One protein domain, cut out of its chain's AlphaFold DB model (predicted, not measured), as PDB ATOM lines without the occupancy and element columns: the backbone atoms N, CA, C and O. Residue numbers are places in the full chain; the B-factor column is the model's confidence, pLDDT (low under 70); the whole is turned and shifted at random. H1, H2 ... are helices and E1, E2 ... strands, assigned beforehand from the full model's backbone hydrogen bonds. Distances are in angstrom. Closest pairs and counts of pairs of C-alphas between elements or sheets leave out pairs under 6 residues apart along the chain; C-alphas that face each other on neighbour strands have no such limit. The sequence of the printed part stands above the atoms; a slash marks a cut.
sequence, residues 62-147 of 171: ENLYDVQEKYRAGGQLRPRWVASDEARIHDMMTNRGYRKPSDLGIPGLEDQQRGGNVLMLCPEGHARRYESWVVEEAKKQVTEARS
ATOM      1  N   GLU A  62      14.866 -26.319   3.396       40.69
ATOM      2  CA  GLU A  62      15.295 -24.935   3.211       40.69
ATOM      3  C   GLU A  62      16.801 -24.787   3.403       40.69
ATOM      4  O   GLU A  62      17.273 -24.380   4.451       40.69
ATOM      5  N   ASN A  63      17.576 -25.053   2.353       44.84
ATOM      6  CA  ASN A  63      18.917 -24.481   2.248       44.84
ATOM      7  C   ASN A  63      18.972 -23.619   0.988       44.84
ATOM      8  O   ASN A  63      19.329 -24.055  -0.103       44.84
ATOM      9  N   LEU A  64      18.519 -22.377   1.164       47.44
ATOM     10  CA  LEU A  64      18.593 -21.276   0.212       47.44
ATOM     11  C   LEU A  64      19.676 -20.314   0.705       47.44
ATOM     12  O   LEU A  64      19.384 -19.241   1.219       47.44
ATOM     13  N   TYR A  65      20.941 -20.713   0.596       52.09
ATOM     14  CA  TYR A  65      22.036 -19.837   1.005       52.09
ATOM     15  C   TYR A  65      22.341 -18.838  -0.115       52.09
ATOM     16  O   TYR A  65      22.843 -19.219  -1.179       52.09
ATOM     17  N   ASP A  66      22.031 -17.563   0.124       55.03
ATOM     18  CA  ASP A  66      22.495 -16.458  -0.716       55.03
ATOM     19  C   ASP A  66      23.998 -16.246  -0.480       55.03
ATOM     20  O   ASP A  66      24.457 -16.065   0.649       55.03
ATOM     21  N   VAL A  67      24.785 -16.290  -1.556       57.69
ATOM     22  CA  VAL A  67      26.242 -16.080  -1.496       57.69
ATOM     23  C   VAL A  67      26.545 -14.583  -1.584       57.69
ATOM     24  O   VAL A  67      25.994 -13.890  -2.443       57.69
ATOM     25  N   GLN A  68      27.431 -14.061  -0.731       55.69
ATOM     26  CA  GLN A  68      27.843 -12.653  -0.799       55.69
ATOM     27  C   GLN A  68      28.872 -12.350  -1.915       55.69
ATOM     28  O   GLN A  68      29.766 -13.140  -2.223       55.69
ATOM     29  N   GLU A  69      28.657 -11.165  -2.501       51.53
ATOM     30  CA  GLU A  69      29.395 -10.275  -3.425       51.53
ATOM     31  C   GLU A  69      30.293 -10.806  -4.553       51.53
ATOM     32  O   GLU A  69      30.149 -10.312  -5.669       51.53
ATOM     33  N   LYS A  70      31.161 -11.807  -4.369       54.94
ATOM     34  CA  LYS A  70      32.146 -12.164  -5.423       54.94
ATOM     35  C   LYS A  70      31.540 -12.711  -6.726       54.94
ATOM     36  O   LYS A  70      32.203 -12.709  -7.754       54.94
ATOM     37  N   TYR A  71      30.289 -13.173  -6.686       58.53
ATOM     38  CA  TYR A  71      29.573 -13.747  -7.836       58.53
ATOM     39  C   TYR A  71      28.525 -12.807  -8.438       58.53
ATOM     40  O   TYR A  71      27.740 -13.215  -9.294       58.53
ATOM     41  N   ARG A  72      28.477 -11.552  -7.982       63.59
ATOM     42  CA  ARG A  72      27.553 -10.549  -8.503       63.59
ATOM     43  C   ARG A  72      28.267  -9.758  -9.592       63.59
ATOM     44  O   ARG A  72      29.043  -8.863  -9.284       63.59
ATOM     45  N   ALA A  73      27.988 -10.052 -10.862       55.81
ATOM     46  CA  ALA A  73      28.442  -9.233 -11.989       55.81
ATOM     47  C   ALA A  73      27.776  -7.839 -11.928       55.81
ATOM     48  O   ALA A  73      26.724  -7.619 -12.518       55.81
ATOM     49  N   GLY A  74      28.305  -6.930 -11.102       60.50
ATOM     50  CA  GLY A  74      27.717  -5.605 -10.863       60.50
ATOM     51  C   GLY A  74      26.310  -5.636 -10.249       60.50
ATOM     52  O   GLY A  74      25.499  -4.766 -10.541       60.50
ATOM     53  N   GLY A  75      25.984  -6.663  -9.454       65.62
ATOM     54  CA  GLY A  75      24.642  -6.851  -8.876       65.62
ATOM     55  C   GLY A  75      23.622  -7.529  -9.798       65.62
ATOM     56  O   GLY A  75      22.545  -7.882  -9.344       65.62
ATOM     57  N   GLN A  76      23.957  -7.794 -11.063       70.94
ATOM     58  CA  GLN A  76      22.989  -8.287 -12.055       70.94
ATOM     59  C   GLN A  76      22.539  -9.739 -11.834       70.94
ATOM     60  O   GLN A  76      21.479 -10.147 -12.315       70.94
ATOM     61  N   LEU A  77      23.344 -10.529 -11.119       78.31
ATOM     62  CA  LEU A  77      23.112 -11.951 -10.882       78.31
ATOM     63  C   LEU A  77      22.940 -12.229  -9.392       78.31
ATOM     64  O   LEU A  77      23.716 -11.756  -8.560       78.31
ATOM     65  N   ARG A  78      21.951 -13.062  -9.075       83.00
ATOM     66  CA  ARG A  78      21.702 -13.626  -7.756       83.00
ATOM     67  C   ARG A  78      22.339 -15.017  -7.648       83.00
ATOM     68  O   ARG A  78      21.865 -15.948  -8.305       83.00
ATOM     69  N   PRO A  79      23.389 -15.177  -6.827       81.44
ATOM     70  CA  PRO A  79      24.028 -16.467  -6.602       81.44
ATOM     71  C   PRO A  79      23.343 -17.265  -5.490       81.44
ATOM     72  O   PRO A  79      22.954 -16.707  -4.463       81.44
ATOM     73  N   ARG A  80      23.251 -18.583  -5.667       82.12
ATOM     74  CA  ARG A  80      22.665 -19.503  -4.690       82.12
ATOM     75  C   ARG A  80      23.360 -20.859  -4.713       82.12
ATOM     76  O   ARG A  80      23.543 -21.440  -5.779       82.12
ATOM     77  N   TRP A  81      23.706 -21.378  -3.537       81.19
ATOM     78  CA  TRP A  81      24.112 -22.778  -3.401       81.19
ATOM     79  C   TRP A  81      22.884 -23.681  -3.393       81.19
ATOM     80  O   TRP A  81      21.906 -23.407  -2.697       81.19
ATOM     81  N   VAL A  82      22.943 -24.748  -4.177       80.44
ATOM     82  CA  VAL A  82      21.875 -25.732  -4.347       80.44
ATOM     83  C   VAL A  82      22.428 -27.109  -4.002       80.44
ATOM     84  O   VAL A  82      23.580 -27.397  -4.311       80.44
ATOM     85  N   ALA A  83      21.626 -27.960  -3.361       77.38
ATOM     86  CA  ALA A  83      22.006 -29.346  -3.079       77.38
ATOM     87  C   ALA A  83      22.487 -30.085  -4.340       77.38
ATOM     88  O   ALA A  83      21.981 -29.823  -5.428       77.38
ATOM     89  N   SER A  84      23.417 -31.037  -4.187       74.75
ATOM     90  CA  SER A  84      23.869 -31.942  -5.266       74.75
ATOM     91  C   SER A  84      22.800 -32.904  -5.773       74.75
ATOM     92  O   SER A  84      23.073 -33.668  -6.692       74.75
ATOM     93  N   ASP A  85      21.615 -32.916  -5.166       81.19
ATOM     94  CA  ASP A  85      20.495 -33.702  -5.663       81.19
ATOM     95  C   ASP A  85      20.128 -33.235  -7.081       81.19
ATOM     96  O   ASP A  85      19.718 -32.088  -7.288       81.19
ATOM     97  N   GLU A  86      20.287 -34.128  -8.060       84.62
ATOM     98  CA  GLU A  86      20.006 -33.850  -9.469       84.62
ATOM     99  C   GLU A  86      18.575 -33.351  -9.671       84.62
ATOM    100  O   GLU A  86      18.361 -32.435 -10.466       84.62
ATOM    101  N   ALA A  87      17.606 -33.865  -8.906       86.00
ATOM    102  CA  ALA A  87      16.222 -33.409  -8.982       86.00
ATOM    103  C   ALA A  87      16.101 -31.933  -8.578       86.00
ATOM    104  O   ALA A  87      15.394 -31.146  -9.215       86.00
ATOM    105  N   ARG A  88      16.841 -31.530  -7.541       82.38
ATOM    106  CA  ARG A  88      16.859 -30.155  -7.053       82.38
ATOM    107  C   ARG A  88      17.577 -29.218  -8.018       82.38
ATOM    108  O   ARG A  88      17.081 -28.119  -8.267       82.38
ATOM    109  N   ILE A  89      18.711 -29.639  -8.571       84.81
ATOM    110  CA  ILE A  89      19.433 -28.877  -9.598       84.81
ATOM    111  C   ILE A  89      18.537 -28.692 -10.827       84.81
ATOM    112  O   ILE A  89      18.388 -27.570 -11.315       84.81
ATOM    113  N   HIS A  90      17.873 -29.758 -11.274       88.19
ATOM    114  CA  HIS A  90      16.952 -29.727 -12.403       88.19
ATOM    115  C   HIS A  90      15.759 -28.787 -12.164       88.19
ATOM    116  O   HIS A  90      15.424 -28.001 -13.050       88.19
ATOM    117  N   ASP A  91      15.146 -28.797 -10.972       86.81
ATOM    118  CA  ASP A  91      14.084 -27.848 -10.590       86.81
ATOM    119  C   ASP A  91      14.572 -26.394 -10.659       86.81
ATOM    120  O   ASP A  91      13.927 -25.533 -11.261       86.81
ATOM    121  N   MET A  92      15.747 -26.113 -10.090       86.62
ATOM    122  CA  MET A  92      16.331 -24.769 -10.105       86.62
ATOM    123  C   MET A  92      16.597 -24.284 -11.536       86.62
ATOM    124  O   MET A  92      16.337 -23.116 -11.848       86.62
ATOM    125  N   MET A  93      17.077 -25.167 -12.416       89.94
ATOM    126  CA  MET A  93      17.338 -24.834 -13.816       89.94
ATOM    127  C   MET A  93      16.057 -24.641 -14.623       89.94
ATOM    128  O   MET A  93      15.918 -23.651 -15.344       89.94
ATOM    129  N   THR A  94      15.114 -25.563 -14.498       88.62
ATOM    130  CA  THR A  94      13.934 -25.615 -15.363       88.62
ATOM    131  C   THR A  94      12.868 -24.623 -14.918       88.62
ATOM    132  O   THR A  94      12.345 -23.876 -15.738       88.62
ATOM    133  N   ASN A  95      12.594 -24.556 -13.613       83.88
ATOM    134  CA  ASN A  95      11.444 -23.822 -13.084       83.88
ATOM    135  C   ASN A  95      11.813 -22.443 -12.536       83.88
ATOM    136  O   ASN A  95      10.974 -21.547 -12.488       83.88
ATOM    137  N   ARG A  96      13.067 -22.255 -12.105       82.62
ATOM    138  CA  ARG A  96      13.492 -21.036 -11.390       82.62
ATOM    139  C   ARG A  96      14.470 -20.169 -12.177       82.62
ATOM    140  O   ARG A  96      14.857 -19.100 -11.712       82.62
ATOM    141  N   GLY A  97      14.854 -20.610 -13.377       87.44
ATOM    142  CA  GLY A  97      15.730 -19.872 -14.290       87.44
ATOM    143  C   GLY A  97      17.171 -19.729 -13.800       87.44
ATOM    144  O   GLY A  97      17.887 -18.845 -14.271       87.44
ATOM    145  N   TYR A  98      17.602 -20.561 -12.850       90.38
ATOM    146  CA  TYR A  98      19.003 -20.620 -12.450       90.38
ATOM    147  C   TYR A  98      19.825 -21.396 -13.487       90.38
ATOM    148  O   TYR A  98      19.317 -22.235 -14.232       90.38
ATOM    149  N   ARG A  99      21.118 -21.112 -13.556       90.31
ATOM    150  CA  ARG A  99      22.078 -21.746 -14.461       90.31
ATOM    151  C   ARG A  99      23.404 -21.949 -13.743       90.31
ATOM    152  O   ARG A  99      23.694 -21.219 -12.791       90.31
ATOM    153  N   LYS A 100      24.198 -22.926 -14.177       89.94
ATOM    154  CA  LYS A 100      25.576 -23.040 -13.690       89.94
ATOM    155  C   LYS A 100      26.407 -21.870 -14.235       89.94
ATOM    156  O   LYS A 100      26.063 -21.333 -15.291       89.94
ATOM    157  N   PRO A 101      27.476 -21.448 -13.541       86.88
ATOM    158  CA  PRO A 101      28.404 -20.446 -14.061       86.88
ATOM    159  C   PRO A 101      28.879 -20.725 -15.496       86.88
ATOM    160  O   PRO A 101      28.850 -19.814 -16.324       86.88
ATOM    161  N   SER A 102      29.219 -21.980 -15.812       86.88
ATOM    162  CA  SER A 102      29.652 -22.415 -17.145       86.88
ATOM    163  C   SER A 102      28.630 -22.119 -18.241       86.88
ATOM    164  O   SER A 102      28.999 -21.700 -19.337       86.88
ATOM    165  N   ASP A 103      27.342 -22.294 -17.943       88.81
ATOM    166  CA  ASP A 103      26.249 -22.138 -18.908       88.81
ATOM    167  C   ASP A 103      26.033 -20.672 -19.307       88.81
ATOM    168  O   ASP A 103      25.434 -20.384 -20.341       88.81
ATOM    169  N   LEU A 104      26.487 -19.736 -18.469       82.75
ATOM    170  CA  LEU A 104      26.351 -18.300 -18.700       82.75
ATOM    171  C   LEU A 104      27.536 -17.711 -19.479       82.75
ATOM    172  O   LEU A 104      27.457 -16.561 -19.908       82.75
ATOM    173  N   GLY A 105      28.628 -18.467 -19.654       76.69
ATOM    174  CA  GLY A 105      29.802 -18.031 -20.417       76.69
ATOM    175  C   GLY A 105      30.500 -16.790 -19.849       76.69
ATOM    176  O   GLY A 105      31.132 -16.047 -20.600       76.69
ATOM    177  N   ILE A 106      30.369 -16.529 -18.543       72.44
ATOM    178  CA  ILE A 106      30.934 -15.336 -17.902       72.44
ATOM    179  C   ILE A 106      32.433 -15.565 -17.654       72.44
ATOM    180  O   ILE A 106      32.788 -16.479 -16.905       72.44
ATOM    181  N   PRO A 107      33.328 -14.742 -18.230       65.56
ATOM    182  CA  PRO A 107      34.766 -14.906 -18.045       65.56
ATOM    183  C   PRO A 107      35.170 -14.833 -16.565       65.56
ATOM    184  O   PRO A 107      34.752 -13.927 -15.846       65.56
ATOM    185  N   GLY A 108      36.003 -15.777 -16.118       68.94
ATOM    186  CA  GLY A 108      36.494 -15.841 -14.734       68.94
ATOM    187  C   GLY A 108      35.505 -16.434 -13.726       68.94
ATOM    188  O   GLY A 108      35.800 -16.455 -12.530       68.94
ATOM    189  N   LEU A 109      34.349 -16.922 -14.186       72.62
ATOM    190  CA  LEU A 109      33.351 -17.572 -13.349       72.62
ATOM    191  C   LEU A 109      33.324 -19.075 -13.622       72.62
ATOM    192  O   LEU A 109      32.812 -19.530 -14.639       72.62
ATOM    193  N   GLU A 110      33.881 -19.843 -12.693       79.38
ATOM    194  CA  GLU A 110      33.915 -21.302 -12.780       79.38
ATOM    195  C   GLU A 110      32.766 -21.939 -12.002       79.38
ATOM    196  O   GLU A 110      32.284 -21.390 -11.002       79.38
ATOM    197  N   ASP A 111      32.368 -23.133 -12.435       85.31
ATOM    198  CA  ASP A 111      31.484 -23.999 -11.669       85.31
ATOM    199  C   ASP A 111      32.155 -24.357 -10.348       85.31
ATOM    200  O   ASP A 111      33.267 -24.882 -10.306       85.31
ATOM    201  N   GLN A 112      31.474 -24.067  -9.244       81.56
ATOM    202  CA  GLN A 112      31.988 -24.377  -7.918       81.56
ATOM    203  C   GLN A 112      31.078 -25.364  -7.209       81.56
ATOM    204  O   GLN A 112      29.852 -25.287  -7.318       81.56
ATOM    205  N   GLN A 113      31.701 -26.245  -6.427       79.75
ATOM    206  CA  GLN A 113      31.034 -27.165  -5.517       79.75
ATOM    207  C   GLN A 113      31.630 -27.022  -4.112       79.75
ATOM    208  O   GLN A 113      32.850 -26.971  -3.952       79.75
ATOM    209  N   ARG A 114      30.787 -26.923  -3.080       72.00
ATOM    210  CA  ARG A 114      31.216 -26.830  -1.675       72.00
ATOM    211  C   ARG A 114      30.325 -27.678  -0.783       72.00
ATOM    212  O   ARG A 114      29.123 -27.438  -0.702       72.00
ATOM    213  N   GLY A 115      30.927 -28.648  -0.092       70.25
ATOM    214  CA  GLY A 115      30.201 -29.555   0.805       70.25
ATOM    215  C   GLY A 115      29.061 -30.278   0.085       70.25
ATOM    216  O   GLY A 115      27.931 -30.253   0.554       70.25
ATOM    217  N   GLY A 116      29.330 -30.799  -1.117       69.88
ATOM    218  CA  GLY A 116      28.323 -31.423  -1.982       69.88
ATOM    219  C   GLY A 116      27.431 -30.432  -2.739       69.88
ATOM    220  O   GLY A 116      27.018 -30.731  -3.847       69.88
ATOM    221  N   ASN A 117      27.202 -29.217  -2.252       79.06
ATOM    222  CA  ASN A 117      26.315 -28.260  -2.921       79.06
ATOM    223  C   ASN A 117      26.966 -27.622  -4.153       79.06
ATOM    224  O   ASN A 117      28.155 -27.314  -4.123       79.06
ATOM    225  N   VAL A 118      26.183 -27.360  -5.199       83.06
ATOM    226  CA  VAL A 118      26.594 -26.734  -6.465       83.06
ATOM    227  C   VAL A 118      26.167 -25.266  -6.500       83.06
ATOM    228  O   VAL A 118      25.066 -24.917  -6.067       83.06
ATOM    229  N   LEU A 119      27.040 -24.387  -6.994       85.19
ATOM    230  CA  LEU A 119      26.737 -22.967  -7.156       85.19
ATOM    231  C   LEU A 119      25.899 -22.756  -8.413       85.19
ATOM    232  O   LEU A 119      26.289 -23.169  -9.500       85.19
ATOM    233  N   MET A 120      24.789 -22.043  -8.267       88.00
ATOM    234  CA  MET A 120      23.890 -21.687  -9.357       88.00
ATOM    235  C   MET A 120      23.632 -20.176  -9.357       88.00
ATOM    236  O   MET A 120      23.562 -19.544  -8.301       88.00
ATOM    237  N   LEU A 121      23.463 -19.585 -10.537       87.00
ATOM    238  CA  LEU A 121      23.320 -18.143 -10.755       87.00
ATOM    239  C   LEU A 121      22.049 -17.841 -11.558       87.00
ATOM    240  O   LEU A 121      21.681 -18.599 -12.450       87.00
ATOM    241  N   CYS A 122      21.376 -16.728 -11.267       88.56
ATOM    242  CA  CYS A 122      20.171 -16.298 -11.987       88.56
ATOM    243  C   CYS A 122      20.123 -14.766 -12.097       88.56
ATOM    244  O   CYS A 122      20.528 -14.106 -11.142       88.56
ATOM    245  N   PRO A 123      19.610 -14.161 -13.187       84.88
ATOM    246  CA  PRO A 123      19.356 -12.722 -13.229       84.88
ATOM    247  C   PRO A 123      18.476 -12.256 -12.065       84.88
ATOM    248  O   PRO A 123      17.430 -12.848 -11.791       84.88
ATOM    249  N   GLU A 124      18.865 -11.171 -11.392       81.50
ATOM    250  CA  GLU A 124      18.207 -10.733 -10.153       81.50
ATOM    251  C   GLU A 124      16.708 -10.453 -10.351       81.50
ATOM    252  O   GLU A 124      15.875 -10.868  -9.543       81.50
ATOM    253  N   GLY A 125      16.344  -9.822 -11.472       81.50
ATOM    254  CA  GLY A 125      14.947  -9.562 -11.818       81.50
ATOM    255  C   GLY A 125      14.115 -10.838 -11.999       81.50
ATOM    256  O   GLY A 125      12.943 -10.856 -11.630       81.50
ATOM    257  N   HIS A 126      14.712 -11.915 -12.517       83.31
ATOM    258  CA  HIS A 126      14.031 -13.202 -12.671       83.31
ATOM    259  C   HIS A 126      13.849 -13.892 -11.316       83.31
ATOM    260  O   HIS A 126      12.744 -14.319 -10.983       83.31
ATOM    261  N   ALA A 127      14.905 -13.921 -10.497       77.94
ATOM    262  CA  ALA A 127      14.853 -14.498  -9.158       77.94
ATOM    263  C   ALA A 127      13.790 -13.817  -8.278       77.94
ATOM    264  O   ALA A 127      12.989 -14.504  -7.650       77.94
ATOM    265  N   ARG A 128      13.719 -12.475  -8.291       77.62
ATOM    266  CA  ARG A 128      12.692 -11.722  -7.548       77.62
ATOM    267  C   ARG A 128      11.276 -12.047  -8.020       77.62
ATOM    268  O   ARG A 128      10.406 -12.268  -7.189       77.62
ATOM    269  N   ARG A 129      11.039 -12.109  -9.337       77.00
ATOM    270  CA  ARG A 129       9.718 -12.470  -9.888       77.00
ATOM    271  C   ARG A 129       9.276 -13.856  -9.432       77.00
ATOM    272  O   ARG A 129       8.128 -14.015  -9.029       77.00
ATOM    273  N   TYR A 130      10.181 -14.832  -9.472       76.81
ATOM    274  CA  TYR A 130       9.895 -16.184  -9.006       76.81
ATOM    275  C   TYR A 130       9.571 -16.206  -7.506       76.81
ATOM    276  O   TYR A 130       8.577 -16.801  -7.103       76.81
ATOM    277  N   GLU A 131      10.363 -15.523  -6.677       74.75
ATOM    278  CA  GLU A 131      10.106 -15.414  -5.235       74.75
ATOM    279  C   GLU A 131       8.746 -14.776  -4.940       74.75
ATOM    280  O   GLU A 131       7.982 -15.314  -4.141       74.75
ATOM    281  N   SER A 132       8.404 -13.680  -5.625       72.31
ATOM    282  CA  SER A 132       7.082 -13.060  -5.505       72.31
ATOM    283  C   SER A 132       5.964 -14.024  -5.900       72.31
ATOM    284  O   SER A 132       4.983 -14.137  -5.174       72.31
ATOM    285  N   TRP A 133       6.119 -14.757  -7.006       76.75
ATOM    286  CA  TRP A 133       5.130 -15.744  -7.441       76.75
ATOM    287  C   TRP A 133       4.929 -16.862  -6.407       76.75
ATOM    288  O   TRP A 133       3.789 -17.171  -6.074       76.75
ATOM    289  N   VAL A 134       6.008 -17.412  -5.836       70.81
ATOM    290  CA  VAL A 134       5.921 -18.447  -4.787       70.81
ATOM    291  C   VAL A 134       5.182 -17.934  -3.555       70.81
ATOM    292  O   VAL A 134       4.352 -18.648  -2.997       70.81
ATOM    293  N   VAL A 135       5.468 -16.703  -3.124       70.75
ATOM    294  CA  VAL A 135       4.792 -16.090  -1.973       70.75
ATOM    295  C   VAL A 135       3.297 -15.926  -2.242       70.75
ATOM    296  O   VAL A 135       2.486 -16.236  -1.373       70.75
ATOM    297  N   GLU A 136       2.918 -15.474  -3.436       67.69
ATOM    298  CA  GLU A 136       1.509 -15.331  -3.810       67.69
ATOM    299  C   GLU A 136       0.791 -16.686  -3.906       67.69
ATOM    300  O   GLU A 136      -0.313 -16.825  -3.386       67.69
ATOM    301  N   GLU A 137       1.418 -17.715  -4.479       68.00
ATOM    302  CA  GLU A 137       0.854 -19.073  -4.509       68.00
ATOM    303  C   GLU A 137       0.687 -19.667  -3.105       68.00
ATOM    304  O   GLU A 137      -0.354 -20.240  -2.790       68.00
ATOM    305  N   ALA A 138       1.665 -19.471  -2.217       64.44
ATOM    306  CA  ALA A 138       1.556 -19.912  -0.830       64.44
ATOM    307  C   ALA A 138       0.400 -19.211  -0.096       64.44
ATOM    308  O   ALA A 138      -0.352 -19.855   0.638       64.44
ATOM    309  N   LYS A 139       0.207 -17.903  -0.321       63.62
ATOM    310  CA  LYS A 139      -0.939 -17.163   0.232       63.62
ATOM    311  C   LYS A 139      -2.274 -17.710  -0.272       63.62
ATOM    312  O   LYS A 139      -3.203 -17.834   0.527       63.62
ATOM    313  N   LYS A 140      -2.378 -18.053  -1.562       62.75
ATOM    314  CA  LYS A 140      -3.593 -18.658  -2.131       62.75
ATOM    315  C   LYS A 140      -3.912 -19.990  -1.470       62.75
ATOM    316  O   LYS A 140      -5.014 -20.140  -0.967       62.75
ATOM    317  N   GLN A 141      -2.931 -20.883  -1.348       65.50
ATOM    318  CA  GLN A 141      -3.127 -22.184  -0.698       65.50
ATOM    319  C   GLN A 141      -3.579 -22.048   0.760       65.50
ATOM    320  O   GLN A 141      -4.455 -22.781   1.206       65.50
ATOM    321  N   VAL A 142      -3.028 -21.088   1.511       63.56
ATOM    322  CA  VAL A 142      -3.471 -20.816   2.891       63.56
ATOM    323  C   VAL A 142      -4.899 -20.259   2.930       63.56
ATOM    324  O   VAL A 142      -5.654 -20.580   3.846       63.56
ATOM    325  N   THR A 143      -5.278 -19.435   1.954       62.56
ATOM    326  CA  THR A 143      -6.625 -18.847   1.859       62.56
ATOM    327  C   THR A 143      -7.662 -19.892   1.435       62.56
ATOM    328  O   THR A 143      -8.719 -19.982   2.050       62.56
ATOM    329  N   GLU A 144      -7.344 -20.741   0.460       58.81
ATOM    330  CA  GLU A 144      -8.180 -21.865   0.019       58.81
ATOM    331  C   GLU A 144      -8.334 -22.911   1.133       58.81
ATOM    332  O   GLU A 144      -9.448 -23.316   1.451       58.81
ATOM    333  N   ALA A 145      -7.251 -23.245   1.843       57.62
ATOM    334  CA  ALA A 145      -7.307 -24.132   3.007       57.62
ATOM    335  C   ALA A 145      -8.129 -23.557   4.180       57.62
ATOM    336  O   ALA A 145      -8.597 -24.319   5.030       57.62
ATOM    337  N   ARG A 146      -8.296 -22.228   4.256       52.53
ATOM    338  CA  ARG A 146      -9.230 -21.576   5.191       52.53
ATOM    339  C   ARG A 146     -10.672 -21.658   4.694       52.53
ATOM    340  O   ARG A 146     -11.539 -21.949   5.500       52.53
ATOM    341  N   SER A 147     -10.910 -21.498   3.393       50.34
ATOM    342  CA  SER A 147     -12.243 -21.659   2.797       50.34
ATOM    343  C   SER A 147     -12.788 -23.091   2.922       50.34
ATOM    344  O   SER A 147     -13.993 -23.263   3.083       50.34
TER     345      SER A 147
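This is residues 62 to 147 of the 171 residues of an uncharacterized protein of viral metagenome (UniProt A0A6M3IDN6). A small compact body is built round a two-stranded ribbon, E1 and E2, and one long helix, H3, runs out of it as an arm whose residues 132 to 147 stick out. H1 and the short H2 sit by the ribbon, while residues 65 to 66 pair along E1. The printed part has 86 residues, in the order E1, H1, H2, E2, H3, with an antiparallel sheet E1 - E2 and a mixed class of helices and strands. It is only just loose, close to compact, with a radius of gyration of the C-alphas of 14.6 A, and spans 52 by 27 by 21 A.

E1, residues 77 to 82, and E2, residues 117 to 123, are antiparallel neighbours at 156 degrees; N 78 and O 122 are within hydrogen-bond range at 2.7 A, as are N 120 and O 80 at 2.8 A. Residues 113 to 114 pair antiparallel with 117 to 118 of E2. H1, residues 86 to 95, is near E2, with 10 pairs of C-alphas within 10 A; its closest C-alpha to E1 is Ile 89, 6.6 A from Val 82. H2, residues 101 to 104, comes closest to E2 at the C-alphas of Pro 101 and Leu 121, 6.5 A. H3, residues 124 to 147, comes closest to E1 at the C-alphas of Glu 124 and Leu 77, 5.1 A. H1 and H3 are apart. Every O i to N i+4 pair is within hydrogen-bond range in H1 and H3; H2 is too short for one.

E1 starts at C-alpha 77 (23.112, -11.951, -10.882). E2 is 19.9 A long, H1 13.7 A. H3 is 34.8 A long and ends at C-alpha 147 (-12.243, -21.659, 2.797).

The C-alphas of Gly 108 and Ser 147 are the farthest apart, 52.1 A. The printed part has no cut. The link from H2 to E2 is long, with 12 residues. Mean pLDDT of the printed part is 73.9; residues 62 to 75, 107 to 108, 116 and 136 to 147 are under 70.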